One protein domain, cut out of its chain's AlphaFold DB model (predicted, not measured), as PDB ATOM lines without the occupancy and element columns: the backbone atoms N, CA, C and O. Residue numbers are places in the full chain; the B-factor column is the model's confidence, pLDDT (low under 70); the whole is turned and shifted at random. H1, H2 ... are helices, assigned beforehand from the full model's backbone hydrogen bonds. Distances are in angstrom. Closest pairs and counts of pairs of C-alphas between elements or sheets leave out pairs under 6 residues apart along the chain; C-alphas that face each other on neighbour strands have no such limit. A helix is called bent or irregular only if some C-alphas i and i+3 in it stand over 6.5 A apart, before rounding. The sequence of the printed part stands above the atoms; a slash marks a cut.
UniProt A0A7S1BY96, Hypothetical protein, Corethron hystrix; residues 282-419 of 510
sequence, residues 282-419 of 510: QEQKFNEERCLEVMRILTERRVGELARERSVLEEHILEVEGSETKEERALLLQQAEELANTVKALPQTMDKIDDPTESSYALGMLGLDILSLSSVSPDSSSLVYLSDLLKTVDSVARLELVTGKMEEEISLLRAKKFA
ATOM      1  N   GLN A 282     208.539 148.554 221.377       79.81
ATOM      2  CA  GLN A 282     208.960 149.966 221.379       79.81
ATOM      3  C   GLN A 282     210.347 150.185 220.758       79.81
ATOM      4  O   GLN A 282     210.536 151.150 220.023       79.81
ATOM      5  N   GLU A 283     211.303 149.295 221.036       85.00
ATOM      6  CA  GLU A 283     212.658 149.343 220.467       85.00
ATOM      7  C   GLU A 283     212.610 149.122 218.950       85.00
ATOM      8  O   GLU A 283     213.266 149.826 218.190       85.00
ATOM      9  N   GLN A 284     211.737 148.217 218.508       86.12
ATOM     10  CA  GLN A 284     211.518 147.935 217.095       86.12
ATOM     11  C   GLN A 284     210.986 149.151 216.332       86.12
ATOM     12  O   GLN A 284     211.603 149.556 215.353       86.12
ATOM     13  N   LYS A 285     209.917 149.801 216.814       87.88
ATOM     14  CA  LYS A 285     209.394 151.025 216.177       87.88
ATOM     15  C   LYS A 285     210.431 152.142 216.110       87.88
ATOM     16  O   LYS A 285     210.543 152.818 215.093       87.88
ATOM     17  N   PHE A 286     211.220 152.312 217.172       90.50
ATOM     18  CA  PHE A 286     212.314 153.280 217.175       90.50
ATOM     19  C   PHE A 286     213.366 152.957 216.102       90.50
ATOM     20  O   PHE A 286     213.817 153.855 215.391       90.50
ATOM     21  N   ASN A 287     213.732 151.682 215.948       90.44
ATOM     22  CA  ASN A 287     214.655 151.238 214.906       90.44
ATOM     23  C   ASN A 287     214.078 151.445 213.495       90.44
ATOM     24  O   ASN A 287     214.813 151.854 212.600       90.44
ATOM     25  N   GLU A 288     212.778 151.221 213.294       93.62
ATOM     26  CA  GLU A 288     212.089 151.459 212.019       93.62
ATOM     27  C   GLU A 288     212.070 152.945 211.647       93.62
ATOM     28  O   GLU A 288     212.485 153.307 210.544       93.62
ATOM     29  N   GLU A 289     211.680 153.823 212.577       94.62
ATOM     30  CA  GLU A 289     211.708 155.280 212.388       94.62
ATOM     31  C   GLU A 289     213.126 155.785 212.091       94.62
ATOM     32  O   GLU A 289     213.339 156.587 211.176       94.62
ATOM     33  N   ARG A 290     214.119 155.275 212.827       94.94
ATOM     34  CA  ARG A 290     215.535 155.583 212.604       94.94
ATOM     35  C   ARG A 290     215.993 155.136 211.216       94.94
ATOM     36  O   ARG A 290     216.665 155.900 210.526       94.94
ATOM     37  N   CYS A 291     215.614 153.933 210.790       95.19
ATOM     38  CA  CYS A 291     215.943 153.398 209.473       95.19
ATOM     39  C   CYS A 291     215.332 154.250 208.350       95.19
ATOM     40  O   CYS A 291     216.036 154.642 207.420       95.19
ATOM     41  N   LEU A 292     214.050 154.609 208.476       95.25
ATOM     42  CA  LEU A 292     213.330 155.470 207.534       95.25
ATOM     43  C   LEU A 292     214.000 156.836 207.363       95.25
ATOM     44  O   LEU A 292     214.183 157.301 206.236       95.25
ATOM     45  N   GLU A 293     214.406 157.471 208.462       96.31
ATOM     46  CA  GLU A 293     215.097 158.760 208.406       96.31
ATOM     47  C   GLU A 293     216.455 158.645 207.702       96.31
ATOM     48  O   GLU A 293     216.814 159.477 206.865       96.31
ATOM     49  N   VAL A 294     217.203 157.580 207.985       95.69
ATOM     50  CA  VAL A 294     218.490 157.300 207.343       95.69
ATOM     51  C   VAL A 294     218.321 157.048 205.835       95.69
ATOM     52  O   VAL A 294     219.050 157.642 205.033       95.69
ATOM     53  N   MET A 295     217.323 156.256 205.427       95.56
ATOM     54  CA  MET A 295     216.965 156.051 204.017       95.56
ATOM     55  C   MET A 295     216.598 157.367 203.325       95.56
ATOM     56  O   MET A 295     217.038 157.630 202.201       95.56
ATOM     57  N   ARG A 296     215.817 158.223 203.995       96.38
ATOM     58  CA  ARG A 296     215.420 159.539 203.482       96.38
ATOM     59  C   ARG A 296     216.640 160.422 203.227       96.38
ATOM     60  O   ARG A 296     216.759 160.991 202.147       96.38
ATOM     61  N   ILE A 297     217.581 160.481 204.171       94.81
ATOM     62  CA  ILE A 297     218.827 161.250 204.019       94.81
ATOM     63  C   ILE A 297     219.652 160.746 202.826       94.81
ATOM     64  O   ILE A 297     220.139 161.562 202.039       94.81
ATOM     65  N   LEU A 298     219.828 159.427 202.678       93.50
ATOM     66  CA  LEU A 298     220.611 158.853 201.576       93.50
ATOM     67  C   LEU A 298     219.958 159.096 200.211       93.50
ATOM     68  O   LEU A 298     220.634 159.534 199.279       93.50
ATOM     69  N   THR A 299     218.650 158.872 200.098       94.56
ATOM     70  CA  THR A 299     217.912 159.059 198.838       94.56
ATOM     71  C   THR A 299     217.827 160.529 198.423       94.56
ATOM     72  O   THR A 299     218.160 160.855 197.285       94.56
ATOM     73  N   GLU A 300     217.492 161.449 199.336       95.12
ATOM     74  CA  GLU A 300     217.483 162.896 199.057       95.12
ATOM     75  C   GLU A 300     218.867 163.395 198.634       95.12
ATOM     76  O   GLU A 300     219.004 164.199 197.705       95.12
ATOM     77  N   ARG A 301     219.919 162.894 199.286       92.50
ATOM     78  CA  ARG A 301     221.290 163.222 198.913       92.50
ATOM     79  C   ARG A 301     221.634 162.704 197.522       92.50
ATOM     80  O   ARG A 301     222.239 163.449 196.756       92.50
ATOM     81  N   ARG A 302     221.271 161.462 197.200       91.94
ATOM     82  CA  ARG A 302     221.540 160.862 195.889       91.94
ATOM     83  C   ARG A 302     220.888 161.673 194.773       91.94
ATOM     84  O   ARG A 302     221.560 161.989 193.794       91.94
ATOM     85  N   VAL A 303     219.635 162.088 194.969       94.75
ATOM     86  CA  VAL A 303     218.945 163.026 194.070       94.75
ATOM     87  C   VAL A 303     219.734 164.329 193.950       94.75
ATOM     88  O   VAL A 303     220.014 164.767 192.841       94.75
ATOM     89  N   GLY A 304     220.172 164.923 195.063       93.38
ATOM     90  CA  GLY A 304     220.968 166.156 195.044       93.38
ATOM     91  C   GLY A 304     222.316 166.032 194.316       93.38
ATOM     92  O   GLY A 304     222.722 166.952 193.607       93.38
ATOM     93  N   GLU A 305     223.013 164.903 194.456       90.38
ATOM     94  CA  GLU A 305     224.279 164.628 193.763       90.38
ATOM     95  C   GLU A 305     224.072 164.423 192.255       90.38
ATOM     96  O   GLU A 305     224.847 164.936 191.443       90.38
ATOM     97  N   LEU A 306     223.002 163.727 191.863       90.94
ATOM     98  CA  LEU A 306     222.666 163.499 190.459       90.94
ATOM     99  C   LEU A 306     222.098 164.754 189.783       90.94
ATOM    100  O   LEU A 306     222.444 165.006 188.632       90.94
ATOM    101  N   ALA A 307     221.324 165.571 190.501       94.00
ATOM    102  CA  ALA A 307     220.740 166.818 190.003       94.00
ATOM    103  C   ALA A 307     221.753 167.969 189.902       94.00
ATOM    104  O   ALA A 307     221.525 168.930 189.168       94.00
ATOM    105  N   ARG A 308     222.878 167.904 190.630       93.00
ATOM    106  CA  ARG A 308     223.930 168.925 190.559       93.00
ATOM    107  C   ARG A 308     224.493 169.011 189.139       93.00
ATOM    108  O   ARG A 308     225.038 168.034 188.625       93.00
ATOM    109  N   GLU A 309     224.440 170.197 188.539       88.06
ATOM    110  CA  GLU A 309     225.102 170.461 187.259       88.06
ATOM    111  C   GLU A 309     226.596 170.116 187.372       88.06
ATOM    112  O   GLU A 309     227.290 170.582 188.285       88.06
ATOM    113  N   ARG A 310     227.073 169.233 186.484       88.12
ATOM    114  CA  ARG A 310     228.498 168.899 186.405       88.12
ATOM    115  C   ARG A 310     229.225 170.069 185.766       88.12
ATOM    116  O   ARG A 310     228.701 170.731 184.872       88.12
ATOM    117  N   SER A 311     230.439 170.327 186.227       90.00
ATOM    118  CA  SER A 311     231.303 171.267 185.520       90.00
ATOM    119  C   SER A 311     231.684 170.696 184.149       90.00
ATOM    120  O   SER A 311     231.779 169.483 183.983       90.00
ATOM    121  N   VAL A 312     231.975 171.565 183.176       89.12
ATOM    122  CA  VAL A 312     232.415 171.154 181.824       89.12
ATOM    123  C   VAL A 312     233.629 170.214 181.882       89.12
ATOM    124  O   VAL A 312     233.763 169.307 181.066       89.12
ATOM    125  N   LEU A 313     234.509 170.404 182.870       86.12
ATOM    126  CA  LEU A 313     235.660 169.533 183.087       86.12
ATOM    127  C   LEU A 313     235.249 168.142 183.596       86.12
ATOM    128  O   LEU A 313     235.802 167.151 183.135       86.12
ATOM    129  N   GLU A 314     234.288 168.059 184.518       86.69
ATOM    130  CA  GLU A 314     233.760 166.778 185.013       86.69
ATOM    131  C   GLU A 314     233.039 166.004 183.905       86.69
ATOM    132  O   GLU A 314     233.239 164.799 183.793       86.69
ATOM    133  N   GLU A 315     232.245 166.682 183.069       88.44
ATOM    134  CA  GLU A 315     231.628 166.052 181.892       88.44
ATOM    135  C   GLU A 315     232.700 165.490 180.955       88.44
ATOM    136  O   GLU A 315     232.631 164.322 180.583       88.44
ATOM    137  N   HIS A 316     233.749 166.266 180.659       86.88
ATOM    138  CA  HIS A 316     234.820 165.798 179.783       86.88
ATOM    139  C   HIS A 316     235.594 164.607 180.373       86.88
ATOM    140  O   HIS A 316     235.905 163.669 179.638       86.88
ATOM    141  N   ILE A 317     235.903 164.614 181.676       88.75
ATOM    142  CA  ILE A 317     236.599 163.497 182.337       88.75
ATOM    143  C   ILE A 317     235.767 162.215 182.228       88.75
ATOM    144  O   ILE A 317     236.299 161.183 181.833       88.75
ATOM    145  N   LEU A 318     234.463 162.288 182.499       86.12
ATOM    146  CA  LEU A 318     233.581 161.119 182.457       86.12
ATOM    147  C   LEU A 318     233.338 160.612 181.030       86.12
ATOM    148  O   LEU A 318     233.277 159.404 180.811       86.12
ATOM    149  N   GLU A 319     233.276 161.512 180.044       85.81
ATOM    150  CA  GLU A 319     233.242 161.137 178.626       85.81
ATOM    151  C   GLU A 319     234.529 160.419 178.189       85.81
ATOM    152  O   GLU A 319     234.467 159.466 177.412       85.81
ATOM    153  N   VAL A 320     235.694 160.844 178.693       88.75
ATOM    154  CA  VAL A 320     236.995 160.218 178.388       88.75
ATOM    155  C   VAL A 320     237.145 158.868 179.081       88.75
ATOM    156  O   VAL A 320     237.681 157.932 178.490       88.75
ATOM    157  N   GLU A 321     236.665 158.753 180.317       87.44
ATOM    158  CA  GLU A 321     236.650 157.498 181.070       87.44
ATOM    159  C   GLU A 321     235.586 156.516 180.552       87.44
ATOM    160  O   GLU A 321     235.644 155.330 180.876       87.44
ATOM    161  N   GLY A 322     234.639 156.987 179.732       84.12
ATOM    162  CA  GLY A 322     233.525 156.187 179.222       84.12
ATOM    163  C   GLY A 322     232.609 155.675 180.333       84.12
ATOM    164  O   GLY A 322     231.991 154.625 180.174       84.12
ATOM    165  N   SER A 323     232.577 156.368 181.474       76.31
ATOM    166  CA  SER A 323     231.993 155.860 182.715       76.31
ATOM    167  C   SER A 323     230.512 156.196 182.879       76.31
ATOM    168  O   SER A 323     229.818 155.469 183.584       76.31
ATOM    169  N   GLU A 324     230.009 157.257 182.237       82.69
ATOM    170  CA  GLU A 324     228.591 157.622 182.319       82.69
ATOM    171  C   GLU A 324     228.180 158.600 181.208       82.69
ATOM    172  O   GLU A 324     228.711 159.709 181.096       82.69
ATOM    173  N   THR A 325     227.194 158.225 180.395       87.31
ATOM    174  CA  THR A 325     226.585 159.122 179.406       87.31
ATOM    175  C   THR A 325     225.554 160.056 180.049       87.31
ATOM    176  O   THR A 325     224.980 159.781 181.104       87.31
ATOM    177  N   LYS A 326     225.254 161.183 179.390       88.12
ATOM    178  CA  LYS A 326     224.209 162.118 179.846       88.12
ATOM    179  C   LYS A 326     222.826 161.459 179.949       88.12
ATOM    180  O   LYS A 326     222.044 161.824 180.825       88.12
ATOM    181  N   GLU A 327     222.534 160.512 179.060       89.62
ATOM    182  CA  GLU A 327     221.280 159.750 179.053       89.62
ATOM    183  C   GLU A 327     221.207 158.784 180.241       89.62
ATOM    184  O   GLU A 327     220.207 158.779 180.956       89.62
ATOM    185  N   GLU A 328     222.287 158.045 180.517       87.75
ATOM    186  CA  GLU A 328     222.386 157.174 181.698       87.75
ATOM    187  C   GLU A 328     222.231 157.968 182.993       87.75
ATOM    188  O   GLU A 328     221.478 157.567 183.878       87.75
ATOM    189  N   ARG A 329     222.859 159.143 183.088       88.38
ATOM    190  CA  ARG A 329     222.709 160.005 184.261       88.38
ATOM    191  C   ARG A 329     221.271 160.490 184.451       88.38
ATOM    192  O   ARG A 329     220.793 160.546 185.582       88.38
ATOM    193  N   ALA A 330     220.588 160.866 183.369       91.12
ATOM    194  CA  ALA A 330     219.189 161.290 183.433       91.12
ATOM    195  C   ALA A 330     218.281 160.146 183.908       91.12
ATOM    196  O   ALA A 330     217.410 160.365 184.748       91.12
ATOM    197  N   LEU A 331     218.537 158.922 183.435       89.06
ATOM    198  CA  LEU A 331     217.848 157.719 183.900       89.06
ATOM    199  C   LEU A 331     218.118 157.449 185.389       89.06
ATOM    200  O   LEU A 331     217.182 157.200 186.145       89.06
ATOM    201  N   LEU A 332     219.374 157.550 185.831       88.38
ATOM    202  CA  LEU A 332     219.743 157.382 187.240       88.38
ATOM    203  C   LEU A 332     219.097 158.444 188.136       88.38
ATOM    204  O   LEU A 332     218.685 158.133 189.253       88.38
ATOM    205  N   LEU A 333     218.995 159.691 187.665       91.81
ATOM    206  CA  LEU A 333     218.306 160.758 188.391       91.81
ATOM    207  C   LEU A 333     216.818 160.437 188.545       91.81
ATOM    208  O   LEU A 333     216.306 160.520 189.659       91.81
ATOM    209  N   GLN A 334     216.152 160.011 187.468       92.12
ATOM    210  CA  GLN A 334     214.750 159.599 187.520       92.12
ATOM    211  C   GLN A 334     214.542 158.457 188.529       92.12
ATOM    212  O   GLN A 334     213.669 158.545 189.390       92.12
ATOM    213  N   GLN A 335     215.387 157.422 188.487       88.06
ATOM    214  CA  GLN A 335     215.328 156.307 189.439       88.06
ATOM    215  C   GLN A 335     215.539 156.767 190.888       88.06
ATOM    216  O   GLN A 335     214.842 156.316 191.797       88.06
ATOM    217  N   ALA A 336     216.478 157.690 191.122       90.00
ATOM    218  CA  ALA A 336     216.723 158.242 192.450       90.00
ATOM    219  C   ALA A 336     215.535 159.076 192.963       90.00
ATOM    220  O   ALA A 336     215.216 159.012 194.151       90.00
ATOM    221  N   GLU A 337     214.866 159.834 192.092       92.31
ATOM    222  CA  GLU A 337     213.668 160.610 192.434       92.31
ATOM    223  C   GLU A 337     212.480 159.704 192.773       92.31
ATOM    224  O   GLU A 337     211.806 159.919 193.783       92.31
ATOM    225  N   GLU A 338     212.248 158.658 191.978       89.38
ATOM    226  CA  GLU A 338     211.213 157.653 192.236       89.38
ATOM    227  C   GLU A 338     211.454 156.931 193.569       89.38
ATOM    228  O   GLU A 338     210.534 156.790 194.383       89.38
ATOM    229  N   LEU A 339     212.702 156.557 193.854       88.62
ATOM    230  CA  LEU A 339     213.082 155.944 195.124       88.62
ATOM    231  C   LEU A 339     212.889 156.903 196.305       88.62
ATOM    232  O   LEU A 339     212.319 156.517 197.325       88.62
ATOM    233  N   ALA A 340     213.293 158.170 196.171       92.12
ATOM    234  CA  ALA A 340     213.084 159.182 197.204       92.12
ATOM    235  C   ALA A 340     211.588 159.423 197.478       92.12
ATOM    236  O   ALA A 340     211.182 159.580 198.632       92.12
ATOM    237  N   ASN A 341     210.750 159.420 196.440       92.31
ATOM    238  CA  ASN A 341     209.296 159.526 196.583       92.31
ATOM    239  C   ASN A 341     208.701 158.286 197.262       92.31
ATOM    240  O   ASN A 341     207.833 158.420 198.125       92.31
ATOM    241  N   THR A 342     209.215 157.100 196.936       89.31
ATOM    242  CA  THR A 342     208.820 155.837 197.571       89.31
ATOM    243  C   THR A 342     209.138 155.855 199.066       89.31
ATOM    244  O   THR A 342     208.254 155.602 199.880       89.31
ATOM    245  N   VAL A 343     210.359 156.250 199.446       92.88
ATOM    246  CA  VAL A 343     210.769 156.370 200.857       92.88
ATOM    247  C   VAL A 343     209.921 157.405 201.605       92.88
ATOM    248  O   VAL A 343     209.535 157.167 202.745       92.88
ATOM    249  N   LYS A 344     209.552 158.524 200.967       94.00
ATOM    250  CA  LYS A 344     208.657 159.533 201.568       94.00
ATOM    251  C   LYS A 344     207.238 159.018 201.816       94.00
ATOM    252  O   LYS A 344     206.610 159.439 202.783       94.00
ATOM    253  N   ALA A 345     206.725 158.140 200.955       92.50
ATOM    254  CA  ALA A 345     205.398 157.541 201.107       92.50
ATOM    255  C   ALA A 345     205.384 156.346 202.081       92.50
ATOM    256  O   ALA A 345     204.325 155.978 202.590       92.50
ATOM    257  N   LEU A 346     206.553 155.761 202.360       91.25
ATOM    258  CA  LEU A 346     206.700 154.518 203.113       91.25
ATOM    259  C   LEU A 346     206.131 154.545 204.543       91.25
ATOM    260  O   LEU A 346     205.498 153.564 204.922       91.25
ATOM    261  N   PRO A 347     206.245 155.629 205.340       92.62
ATOM    262  CA  PRO A 347     205.631 155.659 206.669       92.62
ATOM    263  C   PRO A 347     204.119 155.374 206.634       92.62
ATOM    264  O   PRO A 347     203.609 154.606 207.442       92.62
ATOM    265  N   GLN A 348     203.411 155.901 205.626       89.44
ATOM    266  CA  GLN A 348     201.965 155.698 205.469       89.44
ATOM    267  C   GLN A 348     201.596 154.265 205.062       89.44
ATOM    268  O   GLN A 348     200.453 153.839 205.248       89.44
ATOM    269  N   THR A 349     202.521 153.536 204.435       85.94
ATOM    270  CA  THR A 349     202.311 152.130 204.076       85.94
ATOM    271  C   THR A 349     202.717 151.198 205.210       85.94
ATOM    272  O   THR A 349     202.049 150.181 205.385       85.94
ATOM    273  N   MET A 350     203.722 151.558 206.017       86.19
ATOM    274  CA  MET A 350     204.113 150.797 207.211       86.19
ATOM    275  C   MET A 350     203.000 150.764 208.259       86.19
ATOM    276  O   MET A 350     202.761 149.710 208.836       86.19
ATOM    277  N   ASP A 351     202.240 151.853 208.421       87.25
ATOM    278  CA  ASP A 351     201.080 151.905 209.329       87.25
ATOM    279  C   ASP A 351     199.987 150.866 209.005       87.25
ATOM    280  O   ASP A 351     199.099 150.623 209.822       87.25
ATOM    281  N   LYS A 352     200.019 150.267 207.806       87.94
ATOM    282  CA  LYS A 352     199.060 149.246 207.355       87.94
ATOM    283  C   LYS A 352     199.548 147.812 207.574       87.94
ATOM    284  O   LYS A 352     198.802 146.885 207.263       87.94
ATOM    285  N   ILE A 353     200.790 147.617 208.014       85.50
ATOM    286  CA  ILE A 353     201.361 146.291 208.259       85.50
ATOM    287  C   ILE A 353     201.140 145.950 209.732       85.50
ATOM    288  O   ILE A 353     201.758 146.540 210.614       85.50
ATOM    289  N   ASP A 354     200.251 144.991 209.992       86.50
ATOM    290  CA  ASP A 354     199.895 144.594 211.358       86.50
ATOM    291  C   ASP A 354     201.030 143.834 212.071       86.50
ATOM    292  O   ASP A 354     201.139 143.897 213.299       86.50
ATOM    293  N   ASP A 355     201.876 143.109 211.325       84.50
ATOM    294  CA  ASP A 355     203.013 142.369 211.882       84.50
ATOM    295  C   ASP A 355     204.291 143.232 211.860       84.50
ATOM    296  O   ASP A 355     204.869 143.466 210.792       84.50
ATOM    297  N   PRO A 356     204.802 143.671 213.024       84.06
ATOM    298  CA  PRO A 356     206.014 144.484 213.072       84.06
ATOM    299  C   PRO A 356     207.239 143.718 212.542       84.06
ATOM    300  O   PRO A 356     208.165 144.312 211.995       84.06
ATOM    301  N   THR A 357     207.243 142.383 212.629       84.75
ATOM    302  CA  THR A 357     208.317 141.538 212.081       84.75
ATOM    303  C   THR A 357     208.412 141.685 210.565       84.75
ATOM    304  O   THR A 357     209.521 141.773 210.033       84.75
ATOM    305  N   GLU A 358     207.260 141.734 209.887       83.94
ATOM    306  CA  GLU A 358     207.161 141.925 208.438       83.94
ATOM    307  C   GLU A 358     207.540 143.354 208.041       83.94
ATOM    308  O   GLU A 358     208.249 143.543 207.052       83.94
ATOM    309  N   SER A 359     207.141 144.355 208.836       88.00
ATOM    310  CA  SER A 359     207.541 145.751 208.613       88.00
ATOM    311  C   SER A 359     209.061 145.921 208.703       88.00
ATOM    312  O   SER A 359     209.694 146.381 207.749       88.00
ATOM    313  N   SER A 360     209.677 145.434 209.783       89.56
ATOM    314  CA  SER A 360     211.132 145.448 209.962       89.56
ATOM    315  C   SER A 360     211.869 144.660 208.873       89.56
ATOM    316  O   SER A 360     212.905 145.110 208.382       89.56
ATOM    317  N   TYR A 361     211.333 143.505 208.453       86.75
ATOM    318  CA  TYR A 361     211.881 142.729 207.335       86.75
ATOM    319  C   TYR A 361     211.912 143.573 206.063       86.75
ATOM    320  O   TYR A 361     212.949 143.686 205.405       86.75
ATOM    321  N   ALA A 362     210.775 144.172 205.723       86.25
ATOM    322  CA  ALA A 362     210.620 144.910 204.490       86.25
ATOM    323  C   ALA A 362     211.467 146.185 204.459       86.25
ATOM    324  O   ALA A 362     212.090 146.479 203.438       86.25
ATOM    325  N   LEU A 363     211.560 146.896 205.585       90.94
ATOM    326  CA  LEU A 363     212.470 148.029 205.744       90.94
ATOM    327  C   LEU A 363     213.932 147.592 205.626       90.94
ATOM    328  O   LEU A 363     214.705 148.235 204.922       90.94
ATOM    329  N   GLY A 364     214.312 146.466 206.234       89.69
ATOM    330  CA  GLY A 364     215.655 145.911 206.081       89.69
ATOM    331  C   GLY A 364     216.004 145.618 204.617       89.69
ATOM    332  O   GLY A 364     217.094 145.961 204.162       89.69
ATOM    333  N   MET A 365     215.070 145.040 203.855       86.19
ATOM    334  CA  MET A 365     215.276 144.757 202.430       86.19
ATOM    335  C   MET A 365     215.338 146.029 201.579       86.19
ATOM    336  O   MET A 365     216.245 146.166 200.763       86.19
ATOM    337  N   LEU A 366     214.449 146.998 201.805       88.06
ATOM    338  CA  LEU A 366     214.492 148.265 201.073       88.06
ATOM    339  C   LEU A 366     215.767 149.065 201.383       88.06
ATOM    340  O   LEU A 366     216.366 149.665 200.492       88.06
ATOM    341  N   GLY A 367     216.213 149.063 202.641       89.25
ATOM    342  CA  GLY A 367     217.468 149.702 203.031       89.25
ATOM    343  C   GLY A 367     218.678 149.055 202.355       89.25
ATOM    344  O   GLY A 367     219.604 149.755 201.944       89.25
ATOM    345  N   LEU A 368     218.652 147.733 202.162       87.75
ATOM    346  CA  LEU A 368     219.662 147.026 201.378       87.75
ATOM    347  C   LEU A 368     219.648 147.444 199.898       87.75
ATOM    348  O   LEU A 368     220.719 147.638 199.317       87.75
ATOM    349  N   ASP A 369     218.472 147.627 199.296       84.00
ATOM    350  CA  ASP A 369     218.362 148.120 197.917       84.00
ATOM    351  C   ASP A 369     218.954 149.535 197.793       84.00
ATOM    352  O   ASP A 369     219.753 149.805 196.895       84.00
ATOM    353  N   ILE A 370     218.665 150.425 198.750       87.88
ATOM    354  CA  ILE A 370     219.234 151.784 198.799       87.88
ATOM    355  C   ILE A 370     220.763 151.754 198.945       87.88
ATOM    356  O   ILE A 370     221.463 152.520 198.273       87.88
ATOM    357  N   LEU A 371     221.298 150.870 199.792       86.00
ATOM    358  CA  LEU A 371     222.746 150.676 199.936       86.00
ATOM    359  C   LEU A 371     223.382 150.195 198.629       86.00
ATOM    360  O   LEU A 371     224.415 150.725 198.217       86.00
ATOM    361  N   SER A 372     222.737 149.244 197.953       82.69
ATOM    362  CA  SER A 372     223.212 148.680 196.686       82.69
ATOM    363  C   SER A 372     223.249 149.729 195.572       82.69
ATOM    364  O   SER A 372     224.185 149.753 194.776       82.69
ATOM    365  N   LEU A 373     222.278 150.648 195.550       77.50
ATOM    366  CA  LEU A 373     222.238 151.775 194.610       77.50
ATOM    367  C   LEU A 373     223.252 152.883 194.938       77.50
ATOM    368  O   LEU A 373     223.588 153.694 194.070       77.50
ATOM    369  N   SER A 374     223.724 152.944 196.184       75.12
ATOM    370  CA  SER A 374     224.678 153.959 196.643       75.12
ATOM    371  C   SER A 374     226.133 153.561 196.374       75.12
ATOM    372  O   SER A 374     226.971 154.433 196.129       75.12
ATOM    373  N   SER A 375     226.455 152.262 196.383       67.19
ATOM    374  CA  SER A 375     227.816 151.785 196.126       67.19
ATOM    375  C   SER A 375     228.176 151.890 194.642       67.19
ATOM    376  O   SER A 375     227.667 151.148 193.810       67.19
ATOM    377  N   VAL A 376     229.104 152.796 194.318       56.41
ATOM    378  CA  VAL A 376     229.625 153.022 192.952       56.41
ATOM    379  C   VAL A 376     230.485 151.842 192.451       56.41
ATOM    380  O   VAL A 376     230.772 151.739 191.264       56.41
ATOM    381  N   SER A 377     230.858 150.911 193.332       59.94
ATOM    382  CA  SER A 377     231.553 149.665 192.998       59.94
ATOM    383  C   SER A 377     231.178 148.590 194.025       59.94
ATOM    384  O   SER A 377     231.205 148.885 195.226       59.94
ATOM    385  N   PRO A 378     230.830 147.355 193.612       58.69
ATOM    386  CA  PRO A 378     230.678 146.239 194.536       58.69
ATOM    387  C   PRO A 378     232.061 145.807 195.036       58.69
ATOM    388  O   PRO A 378     232.682 144.882 194.514       58.69
ATOM    389  N   ASP A 379     232.558 146.489 196.062       67.56
ATOM    390  CA  ASP A 379     233.767 146.066 196.754       67.56
ATOM    391  C   ASP A 379     233.525 144.720 197.450       67.56
ATOM    392  O   ASP A 379     232.414 144.388 197.870       67.56
ATOM    393  N   SER A 380     234.582 143.917 197.598       66.00
ATOM    394  CA  SER A 380     234.501 142.597 198.246       66.00
ATOM    395  C   SER A 380     233.878 142.631 199.654       66.00
ATOM    396  O   SER A 380     233.252 141.656 200.065       66.00
ATOM    397  N   SER A 381     233.969 143.767 200.353       71.38
ATOM    398  CA  SER A 381     233.310 144.026 201.637       71.38
ATOM    399  C   SER A 381     231.782 144.048 201.551       71.38
ATOM    400  O   SER A 381     231.116 143.612 202.488       71.38
ATOM    401  N   SER A 382     231.209 144.503 200.434       72.62
ATOM    402  CA  SER A 382     229.756 144.563 200.231       72.62
ATOM    403  C   SER A 382     229.137 143.167 200.136       72.62
ATOM    404  O   SER A 382     228.026 142.951 200.612       72.62
ATOM    405  N   LEU A 383     229.875 142.190 199.591       69.25
ATOM    406  CA  LEU A 383     229.431 140.792 199.533       69.25
ATOM    407  C   LEU A 383     229.450 140.111 200.905       69.25
ATOM    408  O   LEU A 383     228.547 139.330 201.204       69.25
ATOM    409  N   VAL A 384     230.453 140.407 201.739       77.56
ATOM    410  CA  VAL A 384     230.509 139.906 203.124       77.56
ATOM    411  C   VAL A 384     229.320 140.448 203.911       77.56
ATOM    412  O   VAL A 384     228.580 139.686 204.522       77.56
ATOM    413  N   TYR A 385     229.064 141.749 203.786       81.75
ATOM    414  CA  TYR A 385     227.925 142.395 204.421       81.75
ATOM    415  C   TYR A 385     226.573 141.810 203.969       81.75
ATOM    416  O   TYR A 385     225.725 141.485 204.800       81.75
ATOM    417  N   LEU A 386     226.382 141.610 202.659       79.25
ATOM    418  CA  LEU A 386     225.181 140.966 202.122       79.25
ATOM    419  C   LEU A 386     225.017 139.541 202.668       79.25
ATOM    420  O   LEU A 386     223.906 139.126 202.992       79.25
ATOM    421  N   SER A 387     226.116 138.795 202.794       78.12
ATOM    422  CA  SER A 387     226.104 137.455 203.381       78.12
ATOM    423  C   SER A 387     225.610 137.473 204.826       78.12
ATOM    424  O   SER A 387     224.703 136.709 205.161       78.12
ATOM    425  N   ASP A 388     226.162 138.349 205.665       84.44
ATOM    426  CA  ASP A 388     225.782 138.455 207.077       84.44
ATOM    427  C   ASP A 388     224.305 138.841 207.225       84.44
ATOM    428  O   ASP A 388     223.559 138.246 208.008       84.44
ATOM    429  N   LEU A 389     223.838 139.761 206.383       84.81
ATOM    430  CA  LEU A 389     222.447 140.191 206.331       84.81
ATOM    431  C   LEU A 389     221.497 139.054 205.927       84.81
ATOM    432  O   LEU A 389     220.480 138.834 206.588       84.81
ATOM    433  N   LEU A 390     221.835 138.298 204.877       80.06
ATOM    434  CA  LEU A 390     221.018 137.177 204.396       80.06
ATOM    435  C   LEU A 390     220.984 136.008 205.386       80.06
ATOM    436  O   LEU A 390     219.958 135.330 205.487       80.06
ATOM    437  N   LYS A 391     222.068 135.792 206.140       82.06
ATOM    438  CA  LYS A 391     222.141 134.799 207.225       82.06
ATOM    439  C   LYS A 391     221.331 135.201 208.451       82.06
ATOM    440  O   LYS A 391     220.890 134.332 209.199       82.06
ATOM    441  N   THR A 392     221.133 136.498 208.675       86.81
ATOM    442  CA  THR A 392     220.445 136.995 209.867       86.81
ATOM    443  C   THR A 392     218.972 136.595 209.821       86.81
ATOM    444  O   THR A 392     218.210 137.045 208.962       86.81
ATOM    445  N   VAL A 393     218.559 135.691 210.713       84.25
ATOM    446  CA  VAL A 393     217.188 135.153 210.742       84.25
ATOM    447  C   VAL A 393     216.202 136.138 211.371       84.25
ATOM    448  O   VAL A 393     215.060 136.208 210.933       84.25
ATOM    449  N   ASP A 394     216.659 136.919 212.348       85.69
ATOM    450  CA  ASP A 394     215.870 137.934 213.046       85.69
ATOM    451  C   ASP A 394     215.733 139.207 212.191       85.69
ATOM    452  O   ASP A 394     216.733 139.808 211.789       85.69
ATOM    453  N   SER A 395     214.498 139.620 211.896       85.38
ATOM    454  CA  SER A 395     214.243 140.814 211.085       85.38
ATOM    455  C   SER A 395     214.648 142.107 211.791       85.38
ATOM    456  O   SER A 395     215.070 143.043 211.112       85.38
ATOM    457  N   VAL A 396     214.610 142.155 213.128       89.12
ATOM    458  CA  VAL A 396     215.047 143.324 213.909       89.12
ATOM    459  C   VAL A 396     216.562 143.447 213.858       89.12
ATOM    460  O   VAL A 396     217.076 144.498 213.485       89.12
ATOM    461  N   ALA A 397     217.285 142.357 214.132       90.06
ATOM    462  CA  ALA A 397     218.741 142.337 214.000       90.06
ATOM    463  C   ALA A 397     219.184 142.691 212.569       90.06
ATOM    464  O   ALA A 397     220.172 143.397 212.366       90.06
ATOM    465  N   ARG A 398     218.426 142.253 211.556       90.56
ATOM    466  CA  ARG A 398     218.685 142.622 210.160       90.56
ATOM    467  C   ARG A 398     218.488 144.116 209.914       90.56
ATOM    468  O   ARG A 398     219.343 144.743 209.294       90.56
ATOM    469  N   LEU A 399     217.383 144.680 210.396       92.00
ATOM    470  CA  LEU A 399     217.104 146.110 210.303       92.00
ATOM    471  C   LEU A 399     218.203 146.934 210.986       92.00
ATOM    472  O   LEU A 399     218.636 147.950 210.443       92.00
ATOM    473  N   GLU A 400     218.698 146.485 212.141       93.38
ATOM    474  CA  GLU A 400     219.806 147.120 212.863       93.38
ATOM    475  C   GLU A 400     221.118 147.080 212.072       93.38
ATOM    476  O   GLU A 400     221.783 148.111 211.957       93.38
ATOM    477  N   LEU A 401     221.464 145.937 211.468       93.31
ATOM    478  CA  LEU A 401     222.634 145.814 210.588       93.31
ATOM    479  C   LEU A 401     222.549 146.783 209.398       93.31
ATOM    480  O   LEU A 401     223.502 147.516 209.125       93.31
ATOM    481  N   VAL A 402     221.386 146.835 208.737       93.50
ATOM    482  CA  VAL A 402     221.103 147.733 207.601       93.50
ATOM    483  C   VAL A 402     221.188 149.191 207.983       93.50
ATOM    484  O   VAL A 402     221.873 149.970 207.319       93.50
ATOM    485  N   THR A 403     220.553 149.554 209.087       94.69
ATOM    486  CA  THR A 403     220.583 150.919 209.600       94.69
ATOM    487  C   THR A 403     222.006 151.327 209.968       94.69
ATOM    488  O   THR A 403     222.455 152.387 209.540       94.69
ATOM    489  N   GLY A 404     222.754 150.469 210.668       94.38
ATOM    490  CA  GLY A 404     224.144 150.732 211.039       94.38
ATOM    491  C   GLY A 404     225.046 150.957 209.823       94.38
ATOM    492  O   GLY A 404     225.837 151.902 209.811       94.38
ATOM    493  N   LYS A 405     224.889 150.159 208.759       93.19
ATOM    494  CA  LYS A 405     225.686 150.327 207.535       93.19
ATOM    495  C   LYS A 405     225.334 151.603 206.772       93.19
ATOM    496  O   LYS A 405     226.226 152.303 206.297       93.19
ATOM    497  N   MET A 406     224.049 151.946 206.688       94.06
ATOM    498  CA  MET A 406     223.628 153.212 206.088       94.06
ATOM    499  C   MET A 406     224.121 154.427 206.888       94.06
ATOM    500  O   MET A 406     224.507 155.438 206.304       94.06
ATOM    501  N   GLU A 407     224.158 154.345 208.217       94.31
ATOM    502  CA  GLU A 407     224.704 155.405 209.069       94.31
ATOM    503  C   GLU A 407     226.218 155.571 208.933       94.31
ATOM    504  O   GLU A 407     226.716 156.702 208.952       94.31
ATOM    505  N   GLU A 408     226.953 154.469 208.776       92.50
ATOM    506  CA  GLU A 408     228.379 154.489 208.446       92.50
ATOM    507  C   GLU A 408     228.603 155.234 207.122       92.50
ATOM    508  O   GLU A 408     229.425 156.153 207.065       92.50
ATOM    509  N   GLU A 409     227.801 154.923 206.099       90.31
ATOM    510  CA  GLU A 409     227.850 155.600 204.801       90.31
ATOM    511  C   GLU A 409     227.539 157.097 204.949       90.31
ATOM    512  O   GLU A 409     228.322 157.940 204.513       90.31
ATOM    513  N   ILE A 410     226.468 157.472 205.663       91.31
ATOM    514  CA  ILE A 410     226.160 158.880 205.968       91.31
ATOM    515  C   ILE A 410     227.335 159.564 206.681       91.31
ATOM    516  O   ILE A 410     227.662 160.713 206.368       91.31
ATOM    517  N   SER A 411     227.971 158.892 207.639       92.38
ATOM    518  CA  SER A 411     229.081 159.440 208.425       92.38
ATOM    519  C   SER A 411     230.312 159.690 207.559       92.38
ATOM    520  O   SER A 411     230.875 160.788 207.581       92.38
ATOM    521  N   LEU A 412     230.677 158.723 206.718       89.69
ATOM    522  CA  LEU A 412     231.752 158.842 205.736       89.69
ATOM    523  C   LEU A 412     231.461 159.964 204.736       89.69
ATOM    524  O   LEU A 412     232.317 160.790 204.411       89.69
ATOM    525  N   LEU A 413     230.217 160.054 204.293       87.19
ATOM    526  CA  LEU A 413     229.752 161.070 203.373       87.19
ATOM    527  C   LEU A 413     229.712 162.485 203.989       87.19
ATOM    528  O   LEU A 413     229.935 163.466 203.268       87.19
ATOM    529  N   ARG A 414     229.447 162.616 205.297       89.12
ATOM    530  CA  ARG A 414     229.581 163.868 206.070       89.12
ATOM    531  C   ARG A 414     231.049 164.249 206.242       89.12
ATOM    532  O   ARG A 414     231.398 165.396 205.974       89.12
ATOM    533  N   ALA A 415     231.913 163.291 206.578       90.12
ATOM    534  CA  ALA A 415     233.355 163.507 206.676       90.12
ATOM    535  C   ALA A 415     233.951 163.976 205.335       90.12
ATOM    536  O   ALA A 415     234.692 164.956 205.296       90.12
ATOM    537  N   LYS A 416     233.547 163.365 204.210       88.50
ATOM    538  CA  LYS A 416     233.931 163.797 202.853       88.50
ATOM    539  C   LYS A 416     233.457 165.212 202.514       88.50
ATOM    540  O   LYS A 416     234.125 165.907 201.749       88.50
ATOM    541  N   LYS A 417     232.286 165.631 203.004       90.19
ATOM    542  CA  LYS A 417     231.779 166.999 202.807       90.19
ATOM    543  C   LYS A 417     232.604 167.994 203.623       90.19
ATOM    544  O   LYS A 417     233.110 168.953 203.055       90.19
ATOM    545  N   PHE A 418     232.821 167.705 204.902       90.25
ATOM    546  CA  PHE A 418     233.633 168.533 205.792       90.25
ATOM    547  C   PHE A 418     235.077 168.693 205.287       90.25
ATOM    548  O   PHE A 418     235.604 169.799 205.241       90.25
ATOM    549  N   ALA A 419     235.700 167.611 204.808       90.75
ATOM    550  CA  ALA A 419     237.034 167.666 204.211       90.75
ATOM    551  C   ALA A 419     237.090 168.546 202.948       90.75
ATOM    552  O   ALA A 419     238.086 169.235 202.719       90.75
TER     553      ALA A 419
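AT A GLANCE: This is residues 282 to 419 of the 510 residues of the protein "Hypothetical protein" of Corethron hystrix (UniProt A0A7S1BY96). Four long helices form an elongated bundle: H1 in the middle, H3 along one side of it, H4 and H6 along others. Short H2 lies off one end; H5 folds back outside H6. The printed part has 138 residues with six named helices, H1 to H6 in order along the chain, and no named strand; its class is all helix, with 117 of the 138 residues in the helices, and it is compact, with a radius of gyration of the C-alphas of 16.6 A and spans of 50 by 32 by 28 A.

IN THESE COORDINATES: H1, residues 282 to 307, 37.5 A, begins at C-alpha 282 (208.960, 149.966, 221.379). H2 is residues 312 to 321; H3, 326 to 350, 35.8 A, is irregular, with C-alphas 344 and 347 7.1 A apart. H4 is 356 to 374, H5 380 to 391; H6, 395 to 419, 35.9 A, ends at C-alpha 419 (237.034, 167.666, 204.211).

HOW THE PARTS SIT: H1 touches H3, closest C-alphas Thr 299 and Ala 340, 5.1 A, opposite ways. H1 touches H6, closest C-alphas Cys 291 and Thr 403, 5.3 A. H4 touches residues 395 to 406 of H6, closest C-alphas Gly 364 and Leu 399, 4.5 A. The hairpin H5 and H6 only just touch, with 3 pairs of C-alphas within 8 A. H2 touches no helix. Every O i to N i+4 pair is within hydrogen-bond range in H1, H2, H4, H5 and H6; 18 of 21 in H3.

THE WHOLE: The printed part has no cut; its links are tight. pLDDT is under 70 at residues 375 to 380 and 383.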